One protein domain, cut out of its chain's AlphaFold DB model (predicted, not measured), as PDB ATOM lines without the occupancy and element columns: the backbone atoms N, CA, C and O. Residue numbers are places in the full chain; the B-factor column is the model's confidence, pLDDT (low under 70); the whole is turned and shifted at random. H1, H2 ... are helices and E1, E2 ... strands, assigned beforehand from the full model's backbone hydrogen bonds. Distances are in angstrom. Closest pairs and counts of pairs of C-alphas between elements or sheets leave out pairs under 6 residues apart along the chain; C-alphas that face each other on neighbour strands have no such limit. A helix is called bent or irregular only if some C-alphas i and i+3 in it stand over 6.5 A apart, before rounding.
ATOM      1  N   GLU A  15      36.045 -16.383  55.531       37.91
ATOM      2  CA  GLU A  15      34.951 -15.761  56.282       37.91
ATOM      3  C   GLU A  15      34.754 -14.300  55.863       37.91
ATOM      4  O   GLU A  15      33.631 -13.899  55.571       37.91
ATOM      5  N   LEU A  16      35.842 -13.538  55.698       36.16
ATOM      6  CA  LEU A  16      35.801 -12.147  55.221       36.16
ATOM      7  C   LEU A  16      35.323 -12.045  53.769       36.16
ATOM      8  O   LEU A  16      34.552 -11.154  53.435       36.16
ATOM      9  N   LYS A  17      35.694 -13.006  52.915       38.06
ATOM     10  CA  LYS A  17      35.177 -13.103  51.537       38.06
ATOM     11  C   LYS A  17      33.664 -13.363  51.494       38.06
ATOM     12  O   LYS A  17      33.002 -12.978  50.536       38.06
ATOM     13  N   ARG A  18      33.124 -14.018  52.527       38.00
ATOM     14  CA  ARG A  18      31.690 -14.296  52.697       38.00
ATOM     15  C   ARG A  18      30.927 -13.098  53.270       38.00
ATOM     16  O   ARG A  18      29.768 -12.916  52.918       38.00
ATOM     17  N   ILE A  19      31.580 -12.306  54.123       37.22
ATOM     18  CA  ILE A  19      31.070 -11.038  54.669       37.22
ATOM     19  C   ILE A  19      31.008  -9.982  53.552       37.22
ATOM     20  O   ILE A  19      29.944  -9.443  53.283       37.22
ATOM     21  N   LEU A  20      32.082  -9.826  52.770       36.12
ATOM     22  CA  LEU A  20      32.151  -8.938  51.593       36.12
ATOM     23  C   LEU A  20      31.229  -9.348  50.425       36.12
ATOM     24  O   LEU A  20      31.106  -8.615  49.451       36.12
ATOM     25  N   GLN A  21      30.613 -10.533  50.482       36.81
ATOM     26  CA  GLN A  21      29.570 -10.953  49.537       36.81
ATOM     27  C   GLN A  21      28.172 -10.455  49.925       36.81
ATOM     28  O   GLN A  21      27.268 -10.533  49.096       36.81
ATOM     29  N   LYS A  22      27.981 -10.029  51.179       36.03
ATOM     30  CA  LYS A  22      26.693  -9.591  51.727       36.03
ATOM     31  C   LYS A  22      26.687  -8.132  52.171       36.03
ATOM     32  O   LYS A  22      25.625  -7.530  52.110       36.03
ATOM     33  N   ASP A  23      27.833  -7.590  52.576       34.00
ATOM     34  CA  ASP A  23      27.951  -6.199  52.999       34.00
ATOM     35  C   ASP A  23      28.412  -5.320  51.831       34.00
ATOM     36  O   ASP A  23      29.439  -5.562  51.191       34.00
ATOM     37  N   GLU A  24      27.578  -4.327  51.538       34.69
ATOM     38  CA  GLU A  24      27.578  -3.439  50.378       34.69
ATOM     39  C   GLU A  24      28.789  -2.491  50.333       34.69
ATOM     40  O   GLU A  24      28.663  -1.276  50.455       34.69
ATOM     41  N   LEU A  25      29.995  -3.015  50.100       31.98
ATOM     42  CA  LEU A  25      31.051  -2.210  49.489       31.98
ATOM     43  C   LEU A  25      30.967  -2.391  47.972       31.98
ATOM     44  O   LEU A  25      31.642  -3.237  47.380       31.98
ATOM     45  N   HIS A  26      30.102  -1.602  47.336       33.97
ATOM     46  CA  HIS A  26      29.977  -1.556  45.879       33.97
ATOM     47  C   HIS A  26      31.200  -0.860  45.268       33.97
ATOM     48  O   HIS A  26      31.155   0.295  44.853       33.97
ATOM     49  N   LEU A  27      32.331  -1.563  45.222       32.88
ATOM     50  CA  LEU A  27      33.510  -1.139  44.472       32.88
ATOM     51  C   LEU A  27      33.339  -1.506  43.005       32.88
ATOM     52  O   LEU A  27      33.997  -2.408  42.482       32.88
ATOM     53  N   GLU A  28      32.440  -0.809  42.325       33.31
ATOM     54  CA  GLU A  28      32.358  -0.935  40.884       33.31
ATOM     55  C   GLU A  28      33.529  -0.203  40.219       33.31
ATOM     56  O   GLU A  28      33.633   1.020  40.202       33.31
ATOM     57  N   ARG A  29      34.427  -1.026  39.668       36.72
ATOM     58  CA  ARG A  29      35.489  -0.705  38.707       36.72
ATOM     59  C   ARG A  29      36.483   0.379  39.138       36.72
ATOM     60  O   ARG A  29      36.539   1.479  38.590       36.72
ATOM     61  N   LEU A  30      37.465  -0.046  39.933       35.00
ATOM     62  CA  LEU A  30      38.854   0.396  39.737       35.00
ATOM     63  C   LEU A  30      39.359  -0.165  38.391       35.00
ATOM     64  O   LEU A  30      40.070  -1.162  38.338       35.00
ATOM     65  N   GLY A  31      38.878   0.416  37.290       38.94
ATOM     66  CA  GLY A  31      39.079  -0.090  35.934       38.94
ATOM     67  C   GLY A  31      40.353   0.429  35.275       38.94
ATOM     68  O   GLY A  31      40.786   1.564  35.506       38.94
ATOM     69  N   GLN A  32      40.933  -0.408  34.416       40.47
ATOM     70  CA  GLN A  32      41.930  -0.012  33.429       40.47
ATOM     71  C   GLN A  32      41.452   1.263  32.711       40.47
ATOM     72  O   GLN A  32      40.300   1.324  32.282       40.47
ATOM     73  N   PRO A  33      42.276   2.324  32.634       49.62
ATOM     74  CA  PRO A  33      41.913   3.522  31.899       49.62
ATOM     75  C   PRO A  33      41.687   3.137  30.441       49.62
ATOM     76  O   PRO A  33      42.628   2.822  29.713       49.62
ATOM     77  N   MET A  34      40.417   3.129  30.061       57.03
ATOM     78  CA  MET A  34      40.004   2.731  28.736       57.03
ATOM     79  C   MET A  34      40.459   3.773  27.730       57.03
ATOM     80  O   MET A  34      40.278   4.986  27.908       57.03
ATOM     81  N   ILE A  35      41.060   3.274  26.668       65.12
ATOM     82  CA  ILE A  35      41.409   4.078  25.517       65.12
ATOM     83  C   ILE A  35      40.184   4.058  24.623       65.12
ATOM     84  O   ILE A  35      39.659   2.984  24.313       65.12
ATOM     85  N   THR A  36      39.740   5.246  24.214       63.81
ATOM     86  CA  THR A  36      38.678   5.375  23.214       63.81
ATOM     87  C   THR A  36      39.040   4.501  22.024       63.81
ATOM     88  O   THR A  36      40.207   4.553  21.624       63.81
ATOM     89  N   SER A  37      38.075   3.736  21.504       60.94
ATOM     90  CA  SER A  37      38.199   2.806  20.367       60.94
ATOM     91  C   SER A  37      39.460   2.960  19.499       60.94
ATOM     92  O   SER A  37      39.860   4.064  19.112       60.94
ATOM     93  N   ALA A  38      40.075   1.837  19.114       57.22
ATOM     94  CA  ALA A  38      41.218   1.831  18.194       57.22
ATOM     95  C   ALA A  38      40.951   2.598  16.875       57.22
ATOM     96  O   ALA A  38      41.898   3.091  16.266       57.22
ATOM     97  N   ASP A  39      39.684   2.737  16.470       60.50
ATOM     98  CA  ASP A  39      39.235   3.549  15.335       60.50
ATOM     99  C   ASP A  39      38.757   4.940  15.803       60.50
ATOM    100  O   ASP A  39      37.747   5.069  16.502       60.50
ATOM    101  N   GLU A  40      39.449   6.003  15.372       59.62
ATOM    102  CA  GLU A  40      39.128   7.401  15.712       59.62
ATOM    103  C   GLU A  40      37.679   7.793  15.366       59.62
ATOM    104  O   GLU A  40      37.065   8.627  16.044       59.62
ATOM    105  N   LYS A  41      37.084   7.158  14.347       61.12
ATOM    106  CA  LYS A  41      35.710   7.444  13.909       61.12
ATOM    107  C   LYS A  41      34.644   6.897  14.863       61.12
ATOM    108  O   LYS A  41      33.485   7.286  14.741       61.12
ATOM    109  N   LYS A  42      35.013   6.032  15.815       63.41
ATOM    110  CA  LYS A  42      34.088   5.350  16.739       63.41
ATOM    111  C   LYS A  42      34.334   5.676  18.216       63.41
ATOM    112  O   LYS A  42      33.885   4.944  19.089       63.41
ATOM    113  N   HIS A  43      34.980   6.804  18.512       62.72
ATOM    114  CA  HIS A  43      35.328   7.237  19.877       62.72
ATOM    115  C   HIS A  43      34.146   7.350  20.870       62.72
ATOM    116  O   HIS A  43      34.365   7.401  22.081       62.72
ATOM    117  N   ASN A  44      32.899   7.404  20.386       64.56
ATOM    118  CA  ASN A  44      31.700   7.493  21.228       64.56
ATOM    119  C   ASN A  44      31.123   6.132  21.645       64.56
ATOM    120  O   ASN A  44      30.315   6.094  22.573       64.56
ATOM    121  N   ASP A  45      31.525   5.036  20.999       68.88
ATOM    122  CA  ASP A  45      31.010   3.704  21.311       68.88
ATOM    123  C   ASP A  45      31.798   3.063  22.460       68.88
ATOM    124  O   ASP A  45      32.896   2.542  22.279       68.88
ATOM    125  N   LEU A  46      31.186   3.078  23.646       65.31
ATOM    126  CA  LEU A  46      31.708   2.509  24.891       65.31
ATOM    127  C   LEU A  46      32.004   1.005  24.830       65.31
ATOM    128  O   LEU A  46      32.631   0.482  25.753       65.31
ATOM    129  N   LYS A  47      31.486   0.282  23.833       65.69
ATOM    130  CA  LYS A  47      31.730  -1.158  23.691       65.69
ATOM    131  C   LYS A  47      33.118  -1.433  23.116       65.69
ATOM    132  O   LYS A  47      33.759  -2.390  23.526       65.69
ATOM    133  N   LEU A  48      33.594  -0.545  22.241       65.06
ATOM    134  CA  LEU A  48      34.854  -0.678  21.504       65.06
ATOM    135  C   LEU A  48      36.076  -0.146  22.261       65.06
ATOM    136  O   LEU A  48      37.175  -0.108  21.705       65.06
ATOM    137  N   ASP A  49      35.867   0.330  23.480       69.88
ATOM    138  CA  ASP A  49      36.919   0.805  24.359       69.88
ATOM    139  C   ASP A  49      37.865  -0.352  24.721       69.88
ATOM    140  O   ASP A  49      37.430  -1.470  25.001       69.88
ATOM    141  N   ILE A  50      39.173  -0.089  24.685       66.12
ATOM    142  CA  ILE A  50      40.208  -1.100  24.941       66.12
ATOM    143  C   ILE A  50      41.018  -0.767  26.188       66.12
ATOM    144  O   ILE A  50      41.256   0.401  26.510       66.12
ATOM    145  N   ASP A  51      41.485  -1.813  26.858       64.12
ATOM    146  CA  ASP A  51      42.323  -1.698  28.044       64.12
ATOM    147  C   ASP A  51      43.762  -1.287  27.698       64.12
ATOM    148  O   ASP A  51      44.240  -1.487  26.576       64.12
ATOM    149  N   ARG A  52      44.485  -0.757  28.691       66.75
ATOM    150  CA  ARG A  52      45.912  -0.420  28.564       66.75
ATOM    151  C   ARG A  52      46.737  -1.621  28.103       66.75
ATOM    152  O   ARG A  52      47.425  -1.506  27.100       66.75
ATOM    153  N   ASP A  53      46.625  -2.759  28.787       62.91
ATOM    154  CA  ASP A  53      47.409  -3.966  28.483       62.91
ATOM    155  C   ASP A  53      47.167  -4.435  27.044       62.91
ATOM    156  O   ASP A  53      48.077  -4.860  26.336       62.91
ATOM    157  N   VAL A  54      45.912  -4.331  26.605       65.12
ATOM    158  CA  VAL A  54      45.465  -4.660  25.253       65.12
ATOM    159  C   VAL A  54      46.147  -3.707  24.266       65.12
ATOM    160  O   VAL A  54      46.825  -4.164  23.353       65.12
ATOM    161  N   TYR A  55      46.078  -2.394  24.485       69.31
ATOM    162  CA  TYR A  55      46.751  -1.391  23.652       69.31
ATOM    163  C   TYR A  55      48.279  -1.509  23.617       69.31
ATOM    164  O   TYR A  55      48.872  -1.387  22.544       69.31
ATOM    165  N   GLU A  56      48.924  -1.761  24.753       69.50
ATOM    166  CA  GLU A  56      50.376  -1.936  24.843       69.50
ATOM    167  C   GLU A  56      50.833  -3.154  24.040       69.50
ATOM    168  O   GLU A  56      51.766  -3.037  23.249       69.50
ATOM    169  N   ARG A  57      50.112  -4.283  24.114       68.69
ATOM    170  CA  ARG A  57      50.371  -5.441  23.238       68.69
ATOM    171  C   ARG A  57      50.289  -5.070  21.749       68.69
ATOM    172  O   ARG A  57      51.100  -5.539  20.961       68.69
ATOM    173  N   PHE A  58      49.371  -4.182  21.349       66.12
ATOM    174  CA  PHE A  58      49.253  -3.738  19.946       66.12
ATOM    175  C   PHE A  58      50.306  -2.740  19.481       66.12
ATOM    176  O   PHE A  58      50.501  -2.577  18.272       66.12
ATOM    177  N   THR A  59      50.895  -2.002  20.412       67.06
ATOM    178  CA  THR A  59      51.848  -0.924  20.123       67.06
ATOM    179  C   THR A  59      53.291  -1.347  20.349       67.06
ATOM    180  O   THR A  59      54.201  -0.686  19.854       67.06
ATOM    181  N   LYS A  60      53.514  -2.486  21.010       64.69
ATOM    182  CA  LYS A  60      54.842  -3.053  21.218       64.69
ATOM    183  C   LYS A  60      55.574  -3.245  19.883       64.69
ATOM    184  O   LYS A  60      55.065  -3.880  18.963       64.69
ATOM    185  N   GLY A  61      56.761  -2.643  19.770       59.62
ATOM    186  CA  GLY A  61      57.610  -2.703  18.571       59.62
ATOM    187  C   GLY A  61      57.156  -1.834  17.389       59.62
ATOM    188  O   GLY A  61      57.770  -1.891  16.325       59.62
ATOM    189  N   ARG A  62      56.102  -1.024  17.546       64.12
ATOM    190  CA  ARG A  62      55.570  -0.141  16.500       64.12
ATOM    191  C   ARG A  62      55.972   1.309  16.745       64.12
ATOM    192  O   ARG A  62      55.469   1.944  17.662       64.12
ATOM    193  N   SER A  63      56.843   1.852  15.897       60.78
ATOM    194  CA  SER A  63      57.282   3.255  15.977       60.78
ATOM    195  C   SER A  63      56.222   4.264  15.517       60.78
ATOM    196  O   SER A  63      56.358   5.455  15.781       60.78
ATOM    197  N   ASP A  64      55.161   3.809  14.841       65.56
ATOM    198  CA  ASP A  64      54.057   4.641  14.353       65.56
ATOM    199  C   ASP A  64      53.002   4.959  15.424       65.56
ATOM    200  O   ASP A  64      52.152   5.823  15.200       65.56
ATOM    201  N   LYS A  65      53.034   4.285  16.582       66.38
ATOM    202  CA  LYS A  65      52.034   4.459  17.643       66.38
ATOM    203  C   LYS A  65      52.677   4.947  18.946       66.38
ATOM    204  O   LYS A  65      53.680   4.382  19.366       66.38
ATOM    205  N   PRO A  66      52.100   5.968  19.607       69.25
ATOM    206  CA  PRO A  66      52.645   6.491  20.855       69.25
ATOM    207  C   PRO A  66      52.491   5.479  21.994       69.25
ATOM    208  O   PRO A  66      51.503   4.728  22.027       69.25
ATOM    209  N   SER A  67      53.430   5.516  22.952       70.56
ATOM    210  CA  SER A  67      53.298   4.778  24.211       70.56
ATOM    211  C   SER A  67      52.014   5.181  24.927       70.56
ATOM    212  O   SER A  67      51.491   6.284  24.738       70.56
ATOM    213  N   TYR A  68      51.505   4.293  25.777       67.75
ATOM    214  CA  TYR A  68      50.318   4.567  26.576       67.75
ATOM    215  C   TYR A  68      50.473   5.860  27.401       67.75
ATOM    216  O   TYR A  68      49.551   6.674  27.475       67.75
ATOM    217  N   GLU A  69      51.654   6.068  27.984       68.12
ATOM    218  CA  GLU A  69      52.007   7.241  28.786       68.12
ATOM    219  C   GLU A  69      51.942   8.540  27.994       68.12
ATOM    220  O   GLU A  69      51.626   9.567  28.584       68.12
ATOM    221  N   ASP A  70      52.165   8.501  26.683       71.88
ATOM    222  CA  ASP A  70      52.194   9.679  25.812       71.88
ATOM    223  C   ASP A  70      50.853   9.936  25.119       71.88
ATOM    224  O   ASP A  70      50.715  10.872  24.327       71.88
ATOM    225  N   LEU A  71      49.830   9.128  25.420       73.19
ATOM    226  CA  LEU A  71      48.525   9.288  24.803       73.19
ATOM    227  C   LEU A  71      47.930  10.671  25.107       73.19
ATOM    228  O   LEU A  71      47.891  11.109  26.267       73.19
ATOM    229  N   PRO A  72      47.407  11.361  24.078       71.75
ATOM    230  CA  PRO A  72      46.738  12.631  24.269       71.75
ATOM    231  C   PRO A  72      45.400  12.440  24.993       71.75
ATOM    232  O   PRO A  72      44.737  11.406  24.907       71.75
ATOM    233  N   LYS A  73      44.960  13.494  25.684       72.31
ATOM    234  CA  LYS A  73      43.743  13.512  26.509       72.31
ATOM    235  C   LYS A  73      42.477  13.023  25.793       72.31
ATOM    236  O   LYS A  73      41.611  12.434  26.425       72.31
ATOM    237  N   ASN A  74      42.347  13.289  24.495       72.81
ATOM    238  CA  ASN A  74      41.195  12.890  23.679       72.81
ATOM    239  C   ASN A  74      41.111  11.375  23.429       72.81
ATOM    240  O   ASN A  74      40.047  10.893  23.055       72.81
ATOM    241  N   ARG A  75      42.209  10.643  23.643       72.19
ATOM    242  CA  ARG A  75      42.272   9.182  23.531       72.19
ATOM    243  C   ARG A  75      41.919   8.475  24.839       72.19
ATOM    244  O   ARG A  75      41.765   7.259  24.842       72.19
ATOM    245  N   LEU A  76      41.798   9.212  25.943       69.81
ATOM    246  CA  LEU A  76      41.542   8.669  27.273       69.81
ATOM    247  C   LEU A  76      40.091   8.920  27.685       69.81
ATOM    248  O   LEU A  76      39.582  10.041  27.592       69.81
ATOM    249  N   ARG A  77      39.418   7.879  28.182       70.06
ATOM    250  CA  ARG A  77      38.056   8.011  28.703       70.06
ATOM    251  C   ARG A  77      38.074   8.697  30.069       70.06
ATOM    252  O   ARG A  77      38.875   8.367  30.941       70.06
ATOM    253  N   LYS A  78      37.156   9.646  30.269       68.94
ATOM    254  CA  LYS A  78      36.868  10.176  31.606       68.94
ATOM    255  C   LYS A  78      36.081   9.130  32.385       68.94
ATOM    256  O   LYS A  78      35.070   8.640  31.888       68.94
ATOM    257  N   SER A  79      36.525   8.861  33.603       70.12
ATOM    258  CA  SER A  79      35.893   7.904  34.506       70.12
ATOM    259  C   SER A  79      35.524   8.589  35.814       70.12
ATOM    260  O   SER A  79      36.188   9.542  36.230       70.12
ATOM    261  N   ILE A  80      34.468   8.093  36.450       69.88
ATOM    262  CA  ILE A  80      34.034   8.505  37.784       69.88
ATOM    263  C   ILE A  80      34.087   7.257  38.662       69.88
ATOM    264  O   ILE A  80      33.655   6.191  38.232       69.88
ATOM    265  N   LEU A  81      34.656   7.393  39.857       70.62
ATOM    266  CA  LEU A  81      34.684   6.348  40.873       70.62
ATOM    267  C   LEU A  81      33.797   6.794  42.030       70.62
ATOM    268  O   LEU A  81      34.053   7.841  42.625       70.62
ATOM    269  N   PHE A  82      32.793   5.985  42.350       73.06
ATOM    270  CA  PHE A  82      31.968   6.166  43.535       73.06
ATOM    271  C   PHE A  82      32.482   5.242  44.635       73.06
ATOM    272  O   PHE A  82      32.640   4.042  44.424       73.06
ATOM    273  N   ILE A  83      32.775   5.814  45.800       72.56
ATOM    274  CA  ILE A  83      33.089   5.059  47.013       72.56
ATOM    275  C   ILE A  83      31.934   5.326  47.963       72.56
ATOM    276  O   ILE A  83      31.863   6.391  48.572       72.56
ATOM    277  N   VAL A  84      31.003   4.381  48.018       74.00
ATOM    278  CA  VAL A  84      29.835   4.457  48.893       74.00
ATOM    279  C   VAL A  84      30.175   3.732  50.187       74.00
ATOM    280  O   VAL A  84      30.673   2.608  50.164       74.00
ATOM    281  N   ILE A  85      29.956   4.411  51.308       70.19
ATOM    282  CA  ILE A  85      30.205   3.902  52.655       70.19
ATOM    283  C   ILE A  85      28.873   3.949  53.399       70.19
ATOM    284  O   ILE A  85      28.113   4.905  53.237       70.19
ATOM    285  N   ASN A  86      28.581   2.921  54.192       67.25
ATOM    286  CA  ASN A  86      27.394   2.908  55.035       67.25
ATOM    287  C   ASN A  86      27.578   3.878  56.215       67.25
ATOM    288  O   ASN A  86      28.573   3.804  56.928       67.25
ATOM    289  N   ASP A  87      26.608   4.763  56.439       64.12
ATOM    290  CA  ASP A  87      26.617   5.730  57.549       64.12
ATOM    291  C   ASP A  87      26.447   5.057  58.927       64.12
ATOM    292  O   ASP A  87      26.881   5.569  59.953       64.12
ATOM    293  N   SER A  88      25.818   3.879  58.968       63.34
ATOM    294  CA  SER A  88      25.490   3.187  60.222       63.34
ATOM    295  C   SER A  88      26.564   2.211  60.705       63.34
ATOM    296  O   SER A  88      26.501   1.793  61.861       63.34
ATOM    297  N   ASP A  89      27.512   1.823  59.846       63.91
ATOM    298  CA  ASP A  89      28.504   0.785  60.148       63.91
ATOM    299  C   ASP A  89      29.935   1.285  59.903       63.91
ATOM    300  O   ASP A  89      30.393   1.433  58.769       63.91
ATOM    301  N   ASP A  90      30.654   1.539  60.997       66.56
ATOM    302  CA  ASP A  90      32.022   2.045  60.983       66.56
ATOM    303  C   ASP A  90      33.075   0.961  60.707       66.56
ATOM    304  O   ASP A  90      34.237   1.284  60.427       66.56
ATOM    305  N   VAL A  91      32.675  -0.318  60.711       65.88
ATOM    306  CA  VAL A  91      33.568  -1.467  60.518       65.88
ATOM    307  C   VAL A  91      34.279  -1.390  59.173       65.88
ATOM    308  O   VAL A  91      35.421  -1.825  59.069       65.88
ATOM    309  N   PHE A  92      33.663  -0.802  58.150       66.88
ATOM    310  CA  PHE A  92      34.203  -0.776  56.791       66.88
ATOM    311  C   PHE A  92      34.897   0.534  56.399       66.88
ATOM    312  O   PHE A  92      35.510   0.608  55.329       66.88
ATOM    313  N   ASN A  93      34.924   1.534  57.286       69.81
ATOM    314  CA  ASN A  93      35.582   2.822  57.030       69.81
ATOM    315  C   ASN A  93      37.080   2.661  56.724       69.81
ATOM    316  O   ASN A  93      37.638   3.368  55.880       69.81
ATOM    317  N   PHE A  94      37.744   1.672  57.337       73.44
ATOM    318  CA  PHE A  94      39.154   1.393  57.051       73.44
ATOM    319  C   PHE A  94      39.383   0.952  55.595       73.44
ATOM    320  O   PHE A  94      40.436   1.249  55.029       73.44
ATOM    321  N   MET A  95      38.418   0.270  54.967       74.19
ATOM    322  CA  MET A  95      38.549  -0.164  53.574       74.19
ATOM    323  C   MET A  95      38.537   1.034  52.633       74.19
ATOM    324  O   MET A  95      39.387   1.111  51.747       74.19
ATOM    325  N   ALA A  96      37.653   2.007  52.867       74.12
ATOM    326  CA  ALA A  96      37.637   3.253  52.106       74.12
ATOM    327  C   ALA A  96      38.974   4.005  52.223       74.12
ATOM    328  O   ALA A  96      39.541   4.427  51.214       74.12
ATOM    329  N   SER A  97      39.539   4.086  53.433       75.81
ATOM    330  CA  SER A  97      40.875   4.653  53.662       75.81
ATOM    331  C   SER A  97      41.978   3.941  52.864       75.81
ATOM    332  O   SER A  97      42.808   4.609  52.239       75.81
ATOM    333  N   ILE A  98      41.987   2.603  52.830       77.50
ATOM    334  CA  ILE A  98      42.969   1.816  52.059       77.50
ATOM    335  C   ILE A  98      42.808   2.066  50.556       77.50
ATOM    336  O   ILE A  98      43.798   2.278  49.854       77.50
ATOM    337  N   ILE A  99      41.570   2.077  50.060       77.25
ATOM    338  CA  ILE A  99      41.271   2.329  48.646       77.25
ATOM    339  C   ILE A  99      41.760   3.712  48.242       77.25
ATOM    340  O   ILE A  99      42.435   3.843  47.225       77.25
ATOM    341  N   LEU A 100      41.489   4.735  49.055       78.19
ATOM    342  CA  LEU A 100      41.956   6.095  48.806       78.19
ATOM    343  C   LEU A 100      43.482   6.192  48.877       78.19
ATOM    344  O   LEU A 100      44.095   6.830  48.026       78.19
ATOM    345  N   GLN A 101      44.132   5.532  49.837       79.69
ATOM    346  CA  GLN A 101      45.596   5.496  49.902       79.69
ATOM    347  C   GLN A 101      46.201   4.900  48.631       79.69
ATOM    348  O   GLN A 101      47.156   5.448  48.070       79.69
ATOM    349  N   GLN A 102      45.634   3.789  48.181       76.62
ATOM    350  CA  GLN A 102      46.059   3.131  46.967       76.62
ATOM    351  C   GLN A 102      45.767   4.017  45.747       76.62
ATOM    352  O   GLN A 102      46.657   4.163  44.911       76.62
ATOM    353  N   LEU A 103      44.609   4.701  45.727       80.12
ATOM    354  CA  LEU A 103      44.220   5.726  44.749       80.12
ATOM    355  C   LEU A 103      45.298   6.808  44.598       80.12
ATOM    356  O   LEU A 103      45.819   7.048  43.512       80.12
ATOM    357  N   TYR A 104      45.702   7.436  45.697       79.44
ATOM    358  CA  TYR A 104      46.756   8.446  45.646       79.44
ATOM    359  C   TYR A 104      48.072   7.876  45.122       79.44
ATOM    360  O   TYR A 104      48.699   8.481  44.257       79.44
ATOM    361  N   THR A 105      48.474   6.704  45.621       76.56
ATOM    362  CA  THR A 105      49.785   6.116  45.320       76.56
ATOM    363  C   THR A 105      49.996   5.947  43.826       76.56
ATOM    364  O   THR A 105      51.067   6.290  43.332       76.56
ATOM    365  N   GLN A 106      48.990   5.481  43.084       75.81
ATOM    366  CA  GLN A 106      49.209   5.284  41.651       75.81
ATOM    367  C   GLN A 106      48.716   6.387  40.754       75.81
ATOM    368  O   GLN A 106      49.242   6.493  39.657       75.81
ATOM    369  N   LEU A 107      47.852   7.289  41.218       77.81
ATOM    370  CA  LEU A 107      47.765   8.591  40.558       77.81
ATOM    371  C   LEU A 107      49.141   9.270  40.519       77.81
ATOM    372  O   LEU A 107      49.526   9.792  39.478       77.81
ATOM    373  N   TYR A 108      49.912   9.177  41.606       79.69
ATOM    374  CA  TYR A 108      51.282   9.686  41.652       79.69
ATOM    375  C   TYR A 108      52.209   8.905  40.722       79.69
ATOM    376  O   TYR A 108      52.877   9.521  39.906       79.69
ATOM    377  N   TYR A 109      52.184   7.570  40.773       75.44
ATOM    378  CA  TYR A 109      52.991   6.735  39.877       75.44
ATOM    379  C   TYR A 109      52.741   7.033  38.388       75.44
ATOM    380  O   TYR A 109      53.689   7.190  37.628       75.44
ATOM    381  N   ILE A 110      51.476   7.160  37.967       71.88
ATOM    382  CA  ILE A 110      51.125   7.481  36.572       71.88
ATOM    383  C   ILE A 110      51.610   8.878  36.196       71.88
ATOM    384  O   ILE A 110      52.085   9.071  35.082       71.88
ATOM    385  N   ALA A 111      51.437   9.855  37.089       77.69
ATOM    386  CA  ALA A 111      51.892  11.213  36.838       77.69
ATOM    387  C   ALA A 111      53.416  11.238  36.692       77.69
ATOM    388  O   ALA A 111      53.917  11.745  35.698       77.69
ATOM    389  N   ASP A 112      54.136  10.629  37.635       79.62
ATOM    390  CA  ASP A 112      55.597  10.633  37.689       79.62
ATOM    391  C   ASP A 112      56.229   9.859  36.514       79.62
ATOM    392  O   ASP A 112      57.316  10.229  36.078       79.62
ATOM    393  N   ALA A 113      55.540   8.850  35.964       73.19
ATOM    394  CA  ALA A 113      55.972   8.094  34.784       73.19
ATOM    395  C   ALA A 113      55.903   8.886  33.462       73.19
ATOM    396  O   ALA A 113      56.456   8.444  32.457       73.19
ATOM    397  N   ARG A 114      55.220  10.037  33.435       76.19
ATOM    398  CA  ARG A 114      55.131  10.895  32.246       76.19
ATOM    399  C   ARG A 114      56.237  11.943  32.232       76.19
ATOM    400  O   ARG A 114      56.647  12.440  33.278       76.19
ATOM    401  N   ALA A 115      56.643  12.354  31.032       81.00
ATOM    402  CA  ALA A 115      57.688  13.362  30.839       81.00
ATOM    403  C   ALA A 115      57.352  14.734  31.460       81.00
ATOM    404  O   ALA A 115      58.248  15.477  31.848       81.00
ATOM    405  N   ASP A 116      56.065  15.079  31.555       83.75
ATOM    406  CA  ASP A 116      55.576  16.325  32.155       83.75
ATOM    407  C   ASP A 116      55.270  16.208  33.659       83.75
ATOM    408  O   ASP A 116      54.868  17.198  34.274       83.75
ATOM    409  N   HIS A 117      55.455  15.021  34.251       85.62
ATOM    410  CA  HIS A 117      55.116  14.682  35.637       85.62
ATOM    411  C   HIS A 117      53.660  15.007  36.032       85.62
ATOM    412  O   HIS A 117      53.357  15.316  37.191       85.62
ATOM    413  N   LYS A 118      52.740  14.970  35.058       84.00
ATOM    414  CA  LYS A 118      51.347  15.409  35.204       84.00
ATOM    415  C   LYS A 118      50.366  14.392  34.656       84.00
ATOM    416  O   LYS A 118      50.614  13.741  33.646       84.00
ATOM    417  N   LEU A 119      49.195  14.297  35.284       80.81
ATOM    418  CA  LEU A 119      48.108  13.505  34.721       80.81
ATOM    419  C   LEU A 119      47.535  14.191  33.464       80.81
ATOM    420  O   LEU A 119      47.238  15.385  33.493       80.81
ATOM    421  N   PRO A 120      47.284  13.443  32.373       76.19
ATOM    422  CA  PRO A 120      46.716  14.000  31.139       76.19
ATOM    423  C   PRO A 120      45.272  14.496  31.312       76.19
ATOM    424  O   PRO A 120      44.794  15.370  30.580       76.19
ATOM    425  N   ILE A 121      44.548  13.924  32.275       78.81
ATOM    426  CA  ILE A 121      43.220  14.359  32.699       78.81
ATOM    427  C   ILE A 121      43.326  14.750  34.167       78.81
ATOM    428  O   ILE A 121      43.685  13.918  34.994       78.81
ATOM    429  N   HIS A 122      42.956  15.995  34.473       83.56
ATOM    430  CA  HIS A 122      42.862  16.480  35.846       83.56
ATOM    431  C   HIS A 122      41.929  15.595  36.674       83.56
ATOM    432  O   HIS A 122      40.760  15.416  36.314       83.56
ATOM    433  N   VAL A 123      42.438  15.073  37.788       83.62
ATOM    434  CA  VAL A 123      41.665  14.227  38.698       83.62
ATOM    435  C   VAL A 123      41.163  15.069  39.859       83.62
ATOM    436  O   VAL A 123      41.934  15.639  40.630       83.62
ATOM    437  N   ARG A 124      39.836  15.131  39.996       86.56
ATOM    438  CA  ARG A 124      39.173  15.790  41.118       86.56
ATOM    439  C   ARG A 124      38.619  14.744  42.073       86.56
ATOM    440  O   ARG A 124      37.772  13.948  41.684       86.56
ATOM    441  N   ILE A 125      39.074  14.794  43.317       87.06
ATOM    442  CA  ILE A 125      38.551  13.988  44.417       87.06
ATOM    443  C   ILE A 125      37.593  14.872  45.215       87.06
ATOM    444  O   ILE A 125      37.946  15.989  45.589       87.06
ATOM    445  N   ILE A 126      36.371  14.401  45.442       87.75
ATOM    446  CA  ILE A 126      35.372  15.090  46.266       87.75
ATOM    447  C   ILE A 126      35.125  14.199  47.478       87.75
ATOM    448  O   ILE A 126      34.507  13.150  47.352       87.75
ATOM    449  N   ASN A 127      35.670  14.593  48.627       85.00
ATOM    450  CA  ASN A 127      35.471  13.881  49.883       85.00
ATOM    451  C   ASN A 127      34.329  14.565  50.636       85.00
ATOM    452  O   ASN A 127      34.595  15.473  51.422       85.00
ATOM    453  N   ASP A 128      33.089  14.161  50.343       78.75
ATOM    454  CA  ASP A 128      31.887  14.706  50.994       78.75
ATOM    455  C   ASP A 128      31.891  14.414  52.501       78.75
ATOM    456  O   ASP A 128      31.735  15.307  53.326       78.75
ATOM    457  N   GLU A 129      32.258  13.179  52.854       74.12
ATOM    458  CA  GLU A 129      32.321  12.724  54.238       74.12
ATOM    459  C   GLU A 129      33.764  12.441  54.685       74.12
ATOM    460  O   GLU A 129      34.139  11.337  55.089       74.12
ATOM    461  N   PHE A 130      34.628  13.458  54.588       81.75
ATOM    462  CA  PHE A 130      36.064  13.309  54.855       81.75
ATOM    463  C   PHE A 130      36.376  12.791  56.269       81.75
ATOM    464  O   PHE A 130      37.346  12.057  56.457       81.75
ATOM    465  N   ALA A 131      35.560  13.160  57.258       77.38
ATOM    466  CA  ALA A 131      35.741  12.732  58.640       77.38
ATOM    467  C   ALA A 131      35.345  11.263  58.880       77.38
ATOM    468  O   ALA A 131      36.003  10.596  59.680       77.38
ATOM    469  N   ASN A 132      34.326  10.740  58.185       72.94
ATOM    470  CA  ASN A 132      33.841   9.373  58.425       72.94
ATOM    471  C   ASN A 132      34.626   8.331  57.621       72.94
ATOM    472  O   ASN A 132      34.741   7.193  58.056       72.94
ATOM    473  N   CYS A 133      35.288   8.725  56.526       70.50
ATOM    474  CA  CYS A 133      36.196   7.855  55.762       70.50
ATOM    475  C   CYS A 133      37.406   7.322  56.563       70.50
ATOM    476  O   CYS A 133      38.182   6.526  56.031       70.50
ATOM    477  N   GLY A 134      37.595   7.757  57.813       72.44
ATOM    478  CA  GLY A 134      38.744   7.426  58.650       72.44
ATOM    479  C   GLY A 134      39.984   8.266  58.329       72.44
ATOM    480  O   GLY A 134      40.010   9.081  57.403       72.44
ATOM    481  N   LYS A 135      41.043   8.091  59.131       81.12
ATOM    482  CA  LYS A 135      42.309   8.802  58.924       81.12
ATOM    483  C   LYS A 135      42.992   8.291  57.656       81.12
ATOM    484  O   LYS A 135      43.506   7.175  57.631       81.12
ATOM    485  N   GLN A 136      43.091   9.149  56.645       81.44
ATOM    486  CA  GLN A 136      43.854   8.853  55.438       81.44
ATOM    487  C   GLN A 136      45.357   9.003  55.731       81.44
ATOM    488  O   GLN A 136      45.798  10.084  56.145       81.44
ATOM    489  N   PRO A 137      46.179   7.963  55.506       78.50
ATOM    490  CA  PRO A 137      47.611   8.040  55.786       78.50
ATOM    491  C   PRO A 137      48.315   9.118  54.951       78.50
ATOM    492  O   PRO A 137      48.127   9.192  53.730       78.50
ATOM    493  N   ASP A 138      49.153   9.925  55.607       82.56
ATOM    494  CA  ASP A 138      49.979  10.995  55.021       82.56
ATOM    495  C   ASP A 138      49.212  12.038  54.185       82.56
ATOM    496  O   ASP A 138      49.768  12.644  53.263       82.56
ATOM    497  N   PHE A 139      47.920  12.246  54.458       87.75
ATOM    498  CA  PHE A 139      47.106  13.183  53.683       87.75
ATOM    499  C   PHE A 139      47.612  14.633  53.772       87.75
ATOM    500  O   PHE A 139      47.668  15.314  52.751       87.75
ATOM    501  N   ASN A 140      48.081  15.066  54.946       86.56
ATOM    502  CA  ASN A 140      48.720  16.369  55.170       86.56
ATOM    503  C   ASN A 140      49.930  16.625  54.251       86.56
ATOM    504  O   ASN A 140      50.158  17.758  53.848       86.56
ATOM    505  N   ARG A 141      50.688  15.588  53.868       86.88
ATOM    506  CA  ARG A 141      51.794  15.706  52.899       86.88
ATOM    507  C   ARG A 141      51.305  15.627  51.450       86.88
ATOM    508  O   ARG A 141      51.839  16.299  50.563       86.88
ATOM    509  N   LYS A 142      50.302  14.784  51.186       89.38
ATOM    510  CA  LYS A 142      49.738  14.581  49.841       89.38
ATOM    511  C   LYS A 142      49.022  15.829  49.337       89.38
ATOM    512  O   LYS A 142      49.204  16.193  48.178       89.38
ATOM    513  N   ILE A 143      48.251  16.502  50.191       90.38
ATOM    514  CA  ILE A 143      47.503  17.705  49.807       90.38
ATOM    515  C   ILE A 143      48.433  18.819  49.297       90.38
ATOM    516  O   ILE A 143      48.102  19.488  48.320       90.38
ATOM    517  N   SER A 144      49.645  18.924  49.846       88.62
ATOM    518  CA  SER A 144      50.655  19.908  49.436       88.62
ATOM    519  C   SER A 144      51.348  19.582  48.107       88.62
ATOM    520  O   SER A 144      51.877  20.473  47.449       88.62
ATOM    521  N   THR A 145      51.380  18.309  47.694       90.44
ATOM    522  CA  THR A 145      52.188  17.832  46.548       90.44
ATOM    523  C   THR A 145      51.364  17.333  45.361       90.44
ATOM    524  O   THR A 145      51.888  17.189  44.257       90.44
ATOM    525  N   MET A 146      50.062  17.107  45.543       90.38
ATOM    526  CA  MET A 146      49.184  16.572  44.498       90.38
ATOM    527  C   MET A 146      48.882  17.592  43.384       90.38
ATOM    528  O   MET A 146      48.658  17.201  42.240       90.38
ATOM    529  N   ARG A 147      48.933  18.901  43.684       89.12
ATOM    530  CA  ARG A 147      48.625  19.967  42.714       89.12
ATOM    531  C   ARG A 147      49.547  19.934  41.496       89.12
ATOM    532  O   ARG A 147      49.074  20.119  40.380       89.12
ATOM    533  N   SER A 148      50.845  19.684  41.692       90.44
ATOM    534  CA  SER A 148      51.811  19.632  40.584       90.44
ATOM    535  C   SER A 148      51.547  18.478  39.618       90.44
ATOM    536  O   SER A 148      51.993  18.547  38.481       90.44
ATOM    537  N   ARG A 149      50.793  17.463  40.057       87.94
ATOM    538  CA  ARG A 149      50.448  16.249  39.308       87.94
ATOM    539  C   ARG A 149      49.069  16.317  38.641       87.94
ATOM    540  O   ARG A 149      48.582  15.295  38.173       87.94
ATOM    541  N   GLU A 150      48.440  17.497  38.590       88.69
ATOM    542  CA  GLU A 150      47.062  17.695  38.089       88.69
ATOM    543  C   GLU A 150      46.022  16.888  38.893       88.69
ATOM    544  O   GLU A 150      45.119  16.241  38.356       88.69
ATOM    545  N   ILE A 151      46.167  16.913  40.222       89.31
ATOM    546  CA  ILE A 151      45.207  16.344  41.168       89.31
ATOM    547  C   ILE A 151      44.709  17.465  42.085       89.31
ATOM    548  O   ILE A 151      45.495  18.227  42.650       89.31
ATOM    549  N   SER A 152      43.392  17.555  42.264       91.19
ATOM    550  CA  SER A 152      42.755  18.444  43.242       91.19
ATOM    551  C   SER A 152      41.841  17.659  44.167       91.19
ATOM    552  O   SER A 152      41.185  16.716  43.721       91.19
ATOM    553  N   THR A 153      41.703  18.119  45.404       90.56
ATOM    554  CA  THR A 153      40.751  17.554  46.359       90.56
ATOM    555  C   THR A 153      39.809  18.635  46.876       90.56
ATOM    556  O   THR A 153      40.219  19.783  47.048       90.56
ATOM    557  N   ALA A 154      38.556  18.272  47.120       91.19
ATOM    558  CA  ALA A 154      37.631  19.037  47.939       91.19
ATOM    559  C   ALA A 154      37.423  18.265  49.243       91.19
ATOM    560  O   ALA A 154      37.006  17.106  49.215       91.19
ATOM    561  N   VAL A 155      37.757  18.900  50.366       90.56
ATOM    562  CA  VAL A 155      37.517  18.372  51.712       90.56
ATOM    563  C   VAL A 155      36.245  19.019  52.233       90.56
ATOM    564  O   VAL A 155      36.224  20.228  52.460       90.56
ATOM    565  N   ILE A 156      35.194  18.224  52.396       89.75
ATOM    566  CA  ILE A 156      33.915  18.675  52.932       89.75
ATOM    567  C   ILE A 156      33.779  18.084  54.336       89.75
ATOM    568  O   ILE A 156      34.091  16.918  54.578       89.75
ATOM    569  N   VAL A 157      33.422  18.944  55.288       88.44
ATOM    570  CA  VAL A 157      33.219  18.587  56.694       88.44
ATOM    571  C   VAL A 157      32.086  19.416  57.276       88.44
ATOM    572  O   VAL A 157      31.908  20.581  56.917       88.44
ATOM    573  N   GLN A 158      31.360  18.851  58.239       86.31
ATOM    574  CA  GLN A 158      30.294  19.560  58.956       86.31
ATOM    575  C   GLN A 158      30.863  20.621  59.914       86.31
ATOM    576  O   GLN A 158      30.226  21.633  60.226       86.31
ATOM    577  N   GLY A 159      32.092  20.406  60.388       86.94
ATOM    578  CA  GLY A 159      32.821  21.387  61.174       86.94
ATOM    579  C   GLY A 159      34.309  21.084  61.267       86.94
ATOM    580  O   GLY A 159      34.736  19.931  61.272       86.94
ATOM    581  N   ILE A 160      35.107  22.140  61.437       87.75
ATOM    582  CA  ILE A 160      36.567  22.043  61.595       87.75
ATOM    583  C   ILE A 160      36.936  21.189  62.819       87.75
ATOM    584  O   ILE A 160      37.982  20.543  62.842       87.75
ATOM    585  N   SER A 161      36.055  21.121  63.824       85.50
ATOM    586  CA  SER A 161      36.218  20.256  64.997       85.50
ATOM    587  C   SER A 161      36.367  18.773  64.654       85.50
ATOM    588  O   SER A 161      37.050  18.070  65.392       85.50
ATOM    589  N   GLN A 162      35.767  18.296  63.557       83.94
ATOM    590  CA  GLN A 162      35.924  16.905  63.126       83.94
ATOM    591  C   GLN A 162      37.374  16.637  62.704       83.94
ATOM    592  O   GLN A 162      37.994  15.709  63.213       83.94
ATOM    593  N   ILE A 163      37.965  17.508  61.878       83.88
ATOM    594  CA  ILE A 163      39.365  17.375  61.429       83.88
ATOM    595  C   ILE A 163      40.343  17.549  62.605       83.88
ATOM    596  O   ILE A 163      41.317  16.805  62.711       83.88
ATOM    597  N   LYS A 164      40.040  18.479  63.527       85.50
ATOM    598  CA  LYS A 164      40.800  18.713  64.772       85.50
ATOM    599  C   LYS A 164      40.771  17.540  65.750       85.50
ATOM    600  O   LYS A 164      41.577  17.507  66.681       85.50
ATOM    601  N   SER A 165      39.835  16.600  65.609       80.75
ATOM    602  CA  SER A 165      39.794  15.437  66.490       80.75
ATOM    603  C   SER A 165      41.109  14.662  66.395       80.75
ATOM    604  O   SER A 165      41.606  14.384  65.301       80.75
ATOM    605  N   LYS A 166      41.658  14.258  67.547       60.56
ATOM    606  CA  LYS A 166      42.886  13.444  67.610       60.56
ATOM    607  C   LYS A 166      42.751  12.107  66.884       60.56
ATOM    608  O   LYS A 166      43.755  11.559  66.445       60.56
ATOM    609  N   SER A 167      41.528  11.588  66.756       66.75
ATOM    610  CA  SER A 167      41.253  10.359  66.006       66.75
ATOM    611  C   SER A 167      41.489  10.503  64.498       66.75
ATOM    612  O   SER A 167      41.693   9.497  63.826       66.75
ATOM    613  N   LEU A 168      41.490  11.733  63.975       75.88
ATOM    614  CA  LEU A 168      41.695  12.030  62.561       75.88
ATOM    615  C   LEU A 168      43.073  12.654  62.343       75.88
ATOM    616  O   LEU A 168      44.033  11.933  62.064       75.88
ATOM    617  N   TYR A 169      43.207  13.969  62.505       81.44
ATOM    618  CA  TYR A 169      44.458  14.665  62.187       81.44
ATOM    619  C   TYR A 169      45.072  15.402  63.375       81.44
ATOM    620  O   TYR A 169      46.262  15.688  63.332       81.44
ATOM    621  N   GLY A 170      44.330  15.614  64.470       86.12
ATOM    622  CA  GLY A 170      44.877  16.268  65.660       86.12
ATOM    623  C   GLY A 170      45.496  17.613  65.294       86.12
ATOM    624  O   GLY A 170      44.790  18.456  64.754       86.12
ATOM    625  N   ASP A 171      46.797  17.778  65.536       84.88
ATOM    626  CA  ASP A 171      47.545  19.010  65.255       84.88
ATOM    627  C   ASP A 171      47.835  19.217  63.749       84.88
ATOM    628  O   ASP A 171      47.988  20.351  63.307       84.88
ATOM    629  N   ASP A 172      47.802  18.160  62.924       86.25
ATOM    630  CA  ASP A 172      48.052  18.241  61.470       86.25
ATOM    631  C   ASP A 172      46.893  18.886  60.680       86.25
ATOM    632  O   ASP A 172      46.981  19.066  59.461       86.25
ATOM    633  N   TRP A 173      45.778  19.216  61.345       88.75
ATOM    634  CA  TRP A 173      44.608  19.815  60.698       88.75
ATOM    635  C   TRP A 173      44.925  21.177  60.057       88.75
ATOM    636  O   TRP A 173      44.348  21.496  59.017       88.75
ATOM    637  N   GLU A 174      45.839  21.955  60.655       88.88
ATOM    638  CA  GLU A 174      46.245  23.278  60.157       88.88
ATOM    639  C   GLU A 174      46.893  23.143  58.787       88.88
ATOM    640  O   GLU A 174      46.470  23.804  57.844       88.88
ATOM    641  N   ALA A 175      47.810  22.185  58.631       89.50
ATOM    642  CA  ALA A 175      48.452  21.913  57.351       89.50
ATOM    643  C   ALA A 175      47.431  21.543  56.262       89.50
ATOM    644  O   ALA A 175      47.561  21.974  55.117       89.50
ATOM    645  N   ILE A 176      46.392  20.771  56.594       90.12
ATOM    646  CA  ILE A 176      45.325  20.448  55.635       90.12
ATOM    647  C   ILE A 176      44.557  21.714  55.247       90.12
ATOM    648  O   ILE A 176      44.321  21.950  54.063       90.12
ATOM    649  N   PHE A 177      44.176  22.523  56.235       90.56
ATOM    650  CA  PHE A 177      43.408  23.741  56.017       90.56
ATOM    651  C   PHE A 177      44.188  24.781  55.197       90.56
ATOM    652  O   PHE A 177      43.650  25.342  54.248       90.56
ATOM    653  N   GLU A 178      45.469  24.984  55.497       89.31
ATOM    654  CA  GLU A 178      46.345  25.947  54.820       89.31
ATOM    655  C   GLU A 178      46.638  25.583  53.358       89.31
ATOM    656  O   GLU A 178      46.829  26.469  52.523       89.31
ATOM    657  N   ASN A 179      46.643  24.290  53.014       91.50
ATOM    658  CA  ASN A 179      46.817  23.845  51.628       91.50
ATOM    659  C   ASN A 179      45.532  23.962  50.785       91.50
ATOM    660  O   ASN A 179      45.579  23.805  49.562       91.50
ATOM    661  N   CYS A 180      44.387  24.275  51.399       91.62
ATOM    662  CA  CYS A 180      43.146  24.564  50.687       91.62
ATOM    663  C   CYS A 180      43.094  26.042  50.268       91.62
ATOM    664  O   CYS A 180      42.769  26.919  51.061       91.62
ATOM    665  N   SER A 181      43.338  26.327  48.984       91.69
ATOM    666  CA  SER A 181      43.309  27.706  48.455       91.69
ATOM    667  C   SER A 181      41.932  28.384  48.507       91.69
ATOM    668  O   SER A 181      41.852  29.604  48.372       91.69
ATOM    669  N   ILE A 182      40.852  27.608  48.637       93.94
ATOM    670  CA  ILE A 182      39.477  28.104  48.719       93.94
ATOM    671  C   ILE A 182      38.817  27.483  49.947       93.94
ATOM    672  O   ILE A 182      38.846  26.264  50.121       93.94
ATOM    673  N   THR A 183      38.180  28.316  50.765       94.62
ATOM    674  CA  THR A 183      37.332  27.887  51.879       94.62
ATOM    675  C   THR A 183      35.913  28.381  51.637       94.62
ATOM    676  O   THR A 183      35.683  29.581  51.505       94.62
ATOM    677  N   LEU A 184      34.959  27.451  51.589       94.19
ATOM    678  CA  LEU A 184      33.533  27.742  51.463       94.19
ATOM    679  C   LEU A 184      32.840  27.427  52.788       94.19
ATOM    680  O   LEU A 184      32.818  26.279  53.226       94.19
ATOM    681  N   PHE A 185      32.258  28.441  53.419       94.31
ATOM    682  CA  PHE A 185      31.500  28.305  54.654       94.31
ATOM    683  C   PHE A 185      30.001  28.405  54.368       94.31
ATOM    684  O   PHE A 185      29.501  29.441  53.934       94.31
ATOM    685  N   LEU A 186      29.278  27.317  54.639       91.38
ATOM    686  CA  LEU A 186      27.836  27.194  54.382       91.38
ATOM    687  C   LEU A 186      26.969  27.416  55.633       91.38
ATOM    688  O   LEU A 186      25.750  27.250  55.567       91.38
ATOM    689  N   GLY A 187      27.588  27.775  56.759       87.75
ATOM    690  CA  GLY A 187      26.954  27.845  58.073       87.75
ATOM    691  C   GLY A 187      27.420  26.720  58.995       87.75
ATOM    692  O   GLY A 187      27.692  25.601  58.569       87.75
ATOM    693  N   SER A 188      27.536  27.015  60.287       82.38
ATOM    694  CA  SER A 188      27.888  26.030  61.310       82.38
ATOM    695  C   SER A 188      27.389  26.495  62.670       82.38
ATOM    696  O   SER A 188      27.410  27.688  62.966       82.38
ATOM    697  N   LYS A 189      26.989  25.545  63.522       81.12
ATOM    698  CA  LYS A 189      26.680  25.803  64.938       81.12
ATOM    699  C   LYS A 189      27.919  25.725  65.840       81.12
ATOM    700  O   LYS A 189      27.819  26.015  67.027       81.12
ATOM    701  N   GLY A 190      29.064  25.284  65.312       84.56
ATOM    702  CA  GLY A 190      30.275  25.034  66.091       84.56
ATOM    703  C   GLY A 190      31.063  26.321  66.376       84.56
ATOM    704  O   GLY A 190      31.585  26.901  65.420       84.56
ATOM    705  N   PRO A 191      31.255  26.729  67.650       88.12
ATOM    706  CA  PRO A 191      31.980  27.960  67.993       88.12
ATOM    707  C   PRO A 191      33.416  27.985  67.461       88.12
ATOM    708  O   PRO A 191      33.911  29.020  67.025       88.12
ATOM    709  N   THR A 192      34.083  26.826  67.443       89.88
ATOM    710  CA  THR A 192      35.443  26.687  66.908       89.88
ATOM    711  C   THR A 192      35.506  27.027  65.422       89.88
ATOM    712  O   THR A 192      36.422  27.727  65.004       89.88
ATOM    713  N   THR A 193      34.543  26.551  64.629       91.06
ATOM    714  CA  THR A 193      34.486  26.844  63.191       91.06
ATOM    715  C   THR A 193      34.186  28.323  62.967       91.06
ATOM    716  O   THR A 193      34.879  28.970  62.194       91.06
ATOM    717  N   GLN A 194      33.206  28.878  63.687       92.38
ATOM    718  CA  GLN A 194      32.834  30.293  63.574       92.38
ATOM    719  C   GLN A 194      34.006  31.222  63.908       92.38
ATOM    720  O   GLN A 194      34.240  32.192  63.194       92.38
ATOM    721  N   LYS A 195      34.783  30.893  64.947       93.31
ATOM    722  CA  LYS A 195      35.983  31.647  65.313       93.31
ATOM    723  C   LYS A 195      37.027  31.647  64.194       93.31
ATOM    724  O   LYS A 195      37.515  32.714  63.851       93.31
ATOM    725  N   VAL A 196      37.315  30.488  63.593       92.44
ATOM    726  CA  VAL A 196      38.264  30.399  62.466       92.44
ATOM    727  C   VAL A 196      37.795  31.254  61.284       92.44
ATOM    728  O   VAL A 196      38.593  31.979  60.705       92.44
ATOM    729  N   ILE A 197      36.502  31.226  60.944       93.56
ATOM    730  CA  ILE A 197      35.966  32.045  59.843       93.56
ATOM    731  C   ILE A 197      36.010  33.549  60.169       93.56
ATOM    732  O   ILE A 197      36.333  34.340  59.290       93.56
ATOM    733  N   SER A 198      35.746  33.948  61.417       93.75
ATOM    734  CA  SER A 198      35.871  35.345  61.872       93.75
ATOM    735  C   SER A 198      37.316  35.839  61.771       93.75
ATOM    736  O   SER A 198      37.576  36.912  61.235       93.75
ATOM    737  N   GLU A 199      38.274  35.012  62.195       93.25
ATOM    738  CA  GLU A 199      39.703  35.312  62.078       93.25
ATOM    739  C   GLU A 199      40.147  35.428  60.610       93.25
ATOM    740  O   GLU A 199      40.936  36.314  60.287       93.25
ATOM    741  N   LEU A 200      39.598  34.599  59.713       92.12
ATOM    742  CA  LEU A 200      39.850  34.680  58.267       92.12
ATOM    743  C   LEU A 200      39.210  35.906  57.608       92.12
ATOM    744  O   LEU A 200      39.784  36.454  56.670       92.12
ATOM    745  N   ALA A 201      38.042  36.350  58.080       93.00
ATOM    746  CA  ALA A 201      37.420  37.590  57.612       93.00
ATOM    747  C   ALA A 201      38.292  38.809  57.942       93.00
ATOM    748  O   ALA A 201      38.341  39.776  57.179       93.00
ATOM    749  N   ILE A 238      28.441  35.646  62.208       92.94
ATOM    750  CA  ILE A 238      28.627  34.354  61.529       92.94
ATOM    751  C   ILE A 238      27.603  33.324  62.015       92.94
ATOM    752  O   ILE A 238      27.083  32.541  61.219       92.94
ATOM    753  N   ALA A 239      27.294  33.309  63.315       90.12
ATOM    754  CA  ALA A 239      26.288  32.412  63.879       90.12
ATOM    755  C   ALA A 239      24.862  32.733  63.402       90.12
ATOM    756  O   ALA A 239      24.019  31.834  63.365       90.12
ATOM    757  N   MET A 240      24.595  33.993  63.048       90.38
ATOM    758  CA  MET A 240      23.302  34.482  62.561       90.38
ATOM    759  C   MET A 240      23.225  34.616  61.032       90.38
ATOM    760  O   MET A 240      22.214  35.105  60.525       90.38
ATOM    761  N   LEU A 241      24.254  34.179  60.296       91.81
ATOM    762  CA  LEU A 241      24.285  34.237  58.835       91.81
ATOM    763  C   LEU A 241      23.031  33.568  58.239       91.81
ATOM    764  O   LEU A 241      22.683  32.444  58.609       91.81
ATOM    765  N   ASP A 242      22.355  34.255  57.308       92.00
ATOM    766  CA  ASP A 242      21.185  33.707  56.606       92.00
ATOM    767  C   ASP A 242      21.573  32.372  55.954       92.00
ATOM    768  O   ASP A 242      22.561  32.287  55.226       92.00
ATOM    769  N   ASN A 243      20.776  31.326  56.179       89.88
ATOM    770  CA  ASN A 243      21.032  30.000  55.625       89.88
ATOM    771  C   ASN A 243      21.049  29.981  54.085       89.88
ATOM    772  O   ASN A 243      21.534  29.019  53.498       89.88
ATOM    773  N   ARG A 244      20.524  31.006  53.411       92.25
ATOM    774  CA  ARG A 244      20.615  31.150  51.950       92.25
ATOM    775  C   ARG A 244      21.934  31.752  51.476       92.25
ATOM    776  O   ARG A 244      22.168  31.773  50.275       92.25
ATOM    777  N   LYS A 245      22.778  32.238  52.383       93.75
ATOM    778  CA  LYS A 245      24.069  32.849  52.073       93.75
ATOM    779  C   LYS A 245      25.228  31.946  52.474       93.75
ATOM    780  O   LYS A 245      25.092  31.061  53.320       93.75
ATOM    781  N   CYS A 246      26.374  32.167  51.857       94.94
ATOM    782  CA  CYS A 246      27.637  31.532  52.187       94.94
ATOM    783  C   CYS A 246      28.752  32.577  52.255       94.94
ATOM    784  O   CYS A 246      28.640  33.665  51.693       94.94
ATOM    785  N   LEU A 247      29.827  32.228  52.958       95.25
ATOM    786  CA  LEU A 247      31.058  33.012  52.968       95.25
ATOM    787  C   LEU A 247      32.125  32.256  52.179       95.25
ATOM    788  O   LEU A 247      32.327  31.057  52.386       95.25
ATOM    789  N   ILE A 248      32.803  32.956  51.278       95.56
ATOM    790  CA  ILE A 248      33.828  32.407  50.395       95.56
ATOM    791  C   ILE A 248      35.131  33.140  50.674       95.56
ATOM    792  O   ILE A 248      35.239  34.346  50.465       95.56
ATOM    793  N   HIS A 249      36.138  32.397  51.113       94.56
ATOM    794  CA  HIS A 249      37.502  32.888  51.230       94.56
ATOM    795  C   HIS A 249      38.346  32.289  50.105       94.56
ATOM    796  O   HIS A 249      38.433  31.067  49.968       94.56
ATOM    797  N   ILE A 250      38.969  33.149  49.302       94.88
ATOM    798  CA  ILE A 250      39.926  32.766  48.261       94.88
ATOM    799  C   ILE A 250      41.286  33.301  48.690       94.88
ATOM    800  O   ILE A 250      41.403  34.471  49.045       94.88
ATOM    801  N   GLN A 251      42.319  32.459  48.647       90.75
ATOM    802  CA  GLN A 251      43.668  32.845  49.050       90.75
ATOM    803  C   GLN A 251      44.117  34.153  48.374       90.75
ATOM    804  O   GLN A 251      44.095  34.279  47.149       90.75
ATOM    805  N   GLY A 252      44.559  35.114  49.191       90.31
ATOM    806  CA  GLY A 252      45.003  36.433  48.731       90.31
ATOM    807  C   GLY A 252      43.874  37.433  48.466       90.31
ATOM    808  O   GLY A 252      44.139  38.487  47.895       90.31
ATOM    809  N   GLN A 253      42.636  37.119  48.853       92.56
ATOM    810  CA  GLN A 253      41.468  37.988  48.721       92.56
ATOM    811  C   GLN A 253      40.748  38.151  50.064       92.56
ATOM    812  O   GLN A 253      40.908  37.337  50.970       92.56
ATOM    813  N   HIS A 254      39.929  39.198  50.176       91.06
ATOM    814  CA  HIS A 254      38.983  39.326  51.284       91.06
ATOM    815  C   HIS A 254      37.886  38.258  51.195       91.06
ATOM    816  O   HIS A 254      37.658  37.668  50.136       91.06
ATOM    817  N   ILE A 255      37.197  38.014  52.311       94.00
ATOM    818  CA  ILE A 255      36.016  37.151  52.314       94.00
ATOM    819  C   ILE A 255      34.883  37.823  51.539       94.00
ATOM    820  O   ILE A 255      34.584  38.997  51.745       94.00
ATOM    821  N   TYR A 256      34.238  37.040  50.682       93.94
ATOM    822  CA  TYR A 256      33.034  37.421  49.960       93.94
ATOM    823  C   TYR A 256      31.818  36.746  50.585       93.94
ATOM    824  O   TYR A 256      31.849  35.552  50.881       93.94
ATOM    825  N   GLU A 257      30.740  37.500  50.756       95.06
ATOM    826  CA  GLU A 257      29.419  36.964  51.072       95.06
ATOM    827  C   GLU A 257      28.617  36.840  49.779       95.06
ATOM    828  O   GLU A 257      28.479  37.818  49.044       95.06
ATOM    829  N   ASP A 258      28.093  35.647  49.501       95.31
ATOM    830  CA  ASP A 258      27.302  35.380  48.298       95.31
ATOM    831  C   ASP A 258      26.094  34.486  48.610       95.31
ATOM    832  O   ASP A 258      25.974  33.910  49.694       95.31
ATOM    833  N   TRP A 259      25.164  34.387  47.668       94.25
ATOM    834  CA  TRP A 259      24.024  33.485  47.748       94.25
ATOM    835  C   TRP A 259      24.449  32.051  47.432       94.25
ATOM    836  O   TRP A 259      25.233  31.789  46.521       94.25
ATOM    837  N   LYS A 260      23.895  31.090  48.176       93.38
ATOM    838  CA  LYS A 260      24.034  29.670  47.850       93.38
ATOM    839  C   LYS A 260      23.388  29.408  46.492       93.38
ATOM    840  O   LYS A 260      22.300  29.909  46.211       93.38
ATOM    841  N   TYR A 261      24.057  28.595  45.686       89.44
ATOM    842  CA  TYR A 261      23.551  28.183  44.384       89.44
ATOM    843  C   TYR A 261      22.294  27.320  44.550       89.44
ATOM    844  O   TYR A 261      22.335  26.317  45.268       89.44
ATOM    845  N   ASP A 262      21.190  27.702  43.901       88.12
ATOM    846  CA  ASP A 262      19.990  26.868  43.854       88.12
ATOM    847  C   ASP A 262      20.213  25.734  42.849       88.12
ATOM    848  O   ASP A 262      20.492  25.959  41.671       88.12
ATOM    849  N   VAL A 263      20.085  24.494  43.321       86.25
ATOM    850  CA  VAL A 263      20.226  23.291  42.492       86.25
ATOM    851  C   VAL A 263      19.220  23.300  41.335       86.25
ATOM    852  O   VAL A 263      19.522  22.774  40.265       86.25
ATOM    853  N   LYS A 264      18.064  23.954  41.505       87.69
ATOM    854  CA  LYS A 264      17.023  24.059  40.471       87.69
ATOM    855  C   LYS A 264      17.395  24.952  39.298       87.69
ATOM    856  O   LYS A 264      16.890  24.747  38.200       87.69
ATOM    857  N   ASP A 265      18.323  25.877  39.500       89.19
ATOM    858  CA  ASP A 265      18.831  26.731  38.428       89.19
ATOM    859  C   ASP A 265      19.925  26.027  37.602       89.19
ATOM    860  O   ASP A 265      20.450  26.590  36.635       89.19
ATOM    861  N   HIS A 266      20.296  24.791  37.964       88.94
ATOM    862  CA  HIS A 266      21.326  24.051  37.252       88.94
ATOM    863  C   HIS A 266      20.868  23.688  35.830       88.94
ATOM    864  O   HIS A 266      19.814  23.071  35.669       88.94
ATOM    865  N   PRO A 267      21.681  23.938  34.778       91.12
ATOM    866  CA  PRO A 267      21.310  23.640  33.387       91.12
ATOM    867  C   PRO A 267      20.951  22.175  33.106       91.12
ATOM    868  O   PRO A 267      20.383  21.869  32.065       91.12
ATOM    869  N   ARG A 268      21.342  21.268  34.007       88.19
ATOM    870  CA  ARG A 268      21.074  19.824  33.937       88.19
ATOM    871  C   ARG A 268      20.238  19.313  35.105       88.19
ATOM    872  O   ARG A 268      20.323  18.138  35.430       88.19
ATOM    873  N   VAL A 269      19.490  20.177  35.789       88.31
ATOM    874  CA  VAL A 269      18.637  19.733  36.903       88.31
ATOM    875  C   VAL A 269      17.616  18.685  36.448       88.31
ATOM    876  O   VAL A 269      17.312  17.759  37.185       88.31
TER     877      VAL A 269
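This is residues 15 to 201 and 238 to 269 of the 378 residues of the protein "TraG-D_C domain-containing protein" of Eubacterium sp. AF22-8LB (UniProt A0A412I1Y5). A three-stranded sheet, E3 E4 E5, with H7 over one face makes one end of a loose body; toward the mean of the C-alphas lies a small parallel pair, E1 and E2, with H4 and the long helix H3 over one of its faces. H4, H6, H5 and H7 touch in turn from the pair to the sheet, while H1 and H2 lie far out on long links and residues 263 to 269 stick out. The printed part has 219 residues, with seven named helices and five named strands in the order H1 H2 H3 E1 H4 E2 H5 H6 E3 H7 E4 E5. The class is mixed, helices and strands, with under half of the residues in named elements. The whole is loose, with a radius of gyration of the C-alphas of 21.0 A and spans of 65 by 49 by 36 A.

The sheet runs E3, residues 182 to 185, E4, residues 245 to 250, and E5, residues 256 to 259. E3 and E4 are antiparallel at 160 degrees, with N 185 and O 247 at 2.8 A. E4 and E5 form an antiparallel hairpin at 143 degrees, with N 246 and O 258 at 2.8 A. H7, residues 191 to 201, is on the sheet at a height of 10.6 A, over E3 and only just over E4, where 3 of its C-alphas fall. It touches H5, residues 160 to 164; their closest C-alphas, of Thr 193 and Ile 160, are 5.5 A apart. H5 and H6, residues 170 to 178, touch only at the corner, the C-alphas of Lys 164 and Gly 170 being closest at 4.8 A. H6 touches H4, residues 139 to 145, at a shallow tilt of 26 degrees, the same way; the C-alphas of Ile 176 and Asn 140 are closest at 5.3 A. E1, residues 123 to 127, and E2, residues 151 to 155, are parallel at 13 degrees, with N 154 and O 125 at 2.8 A. E1, H4 and E2 make a strand-helix-strand unit, two parallel neighbour strands with a helix between, its crossover right-handed. H3, residues 90 to 112, and H4 are near each other. Every O i to N i+4 pair is within hydrogen-bond range in H5, H7, H1, residues 15 to 19, and H2, residues 52 to 59, but 16 of 19 are in H3, 3 of 5 in H6 and 1 of 3 in H4, which has 3 of 4 O i to N i+3 pairs. H1 and H2 are apart from each other and from the other named elements.

E4 spans 16.3 A, from (24.069, 32.849, 52.073) at C-alpha 245, and H7 15.2 A. H3 spans 34.2 A to C-alpha 112 at (55.597, 10.633, 37.689). H3 is irregular, C-alphas 91 and 94 being 7.2 A apart, and H6 only just, with C-alphas 171 and 174 6.8 A apart. H1 begins at C-alpha 15, (34.951, -15.761, 56.282).

The C-alphas farthest apart, of Gly 61 and Met 240, are 67.0 A apart. Residues 202 to 237 are not printed; C-alphas 201 and 238 are 10.2 A apart across the cut. The links H1 to H2, H2 to H3 and E1 to H4 are long. The mean pLDDT of the printed part is 76.4, with 67 residues under 70, among them 15 to 66 and 86 to 93.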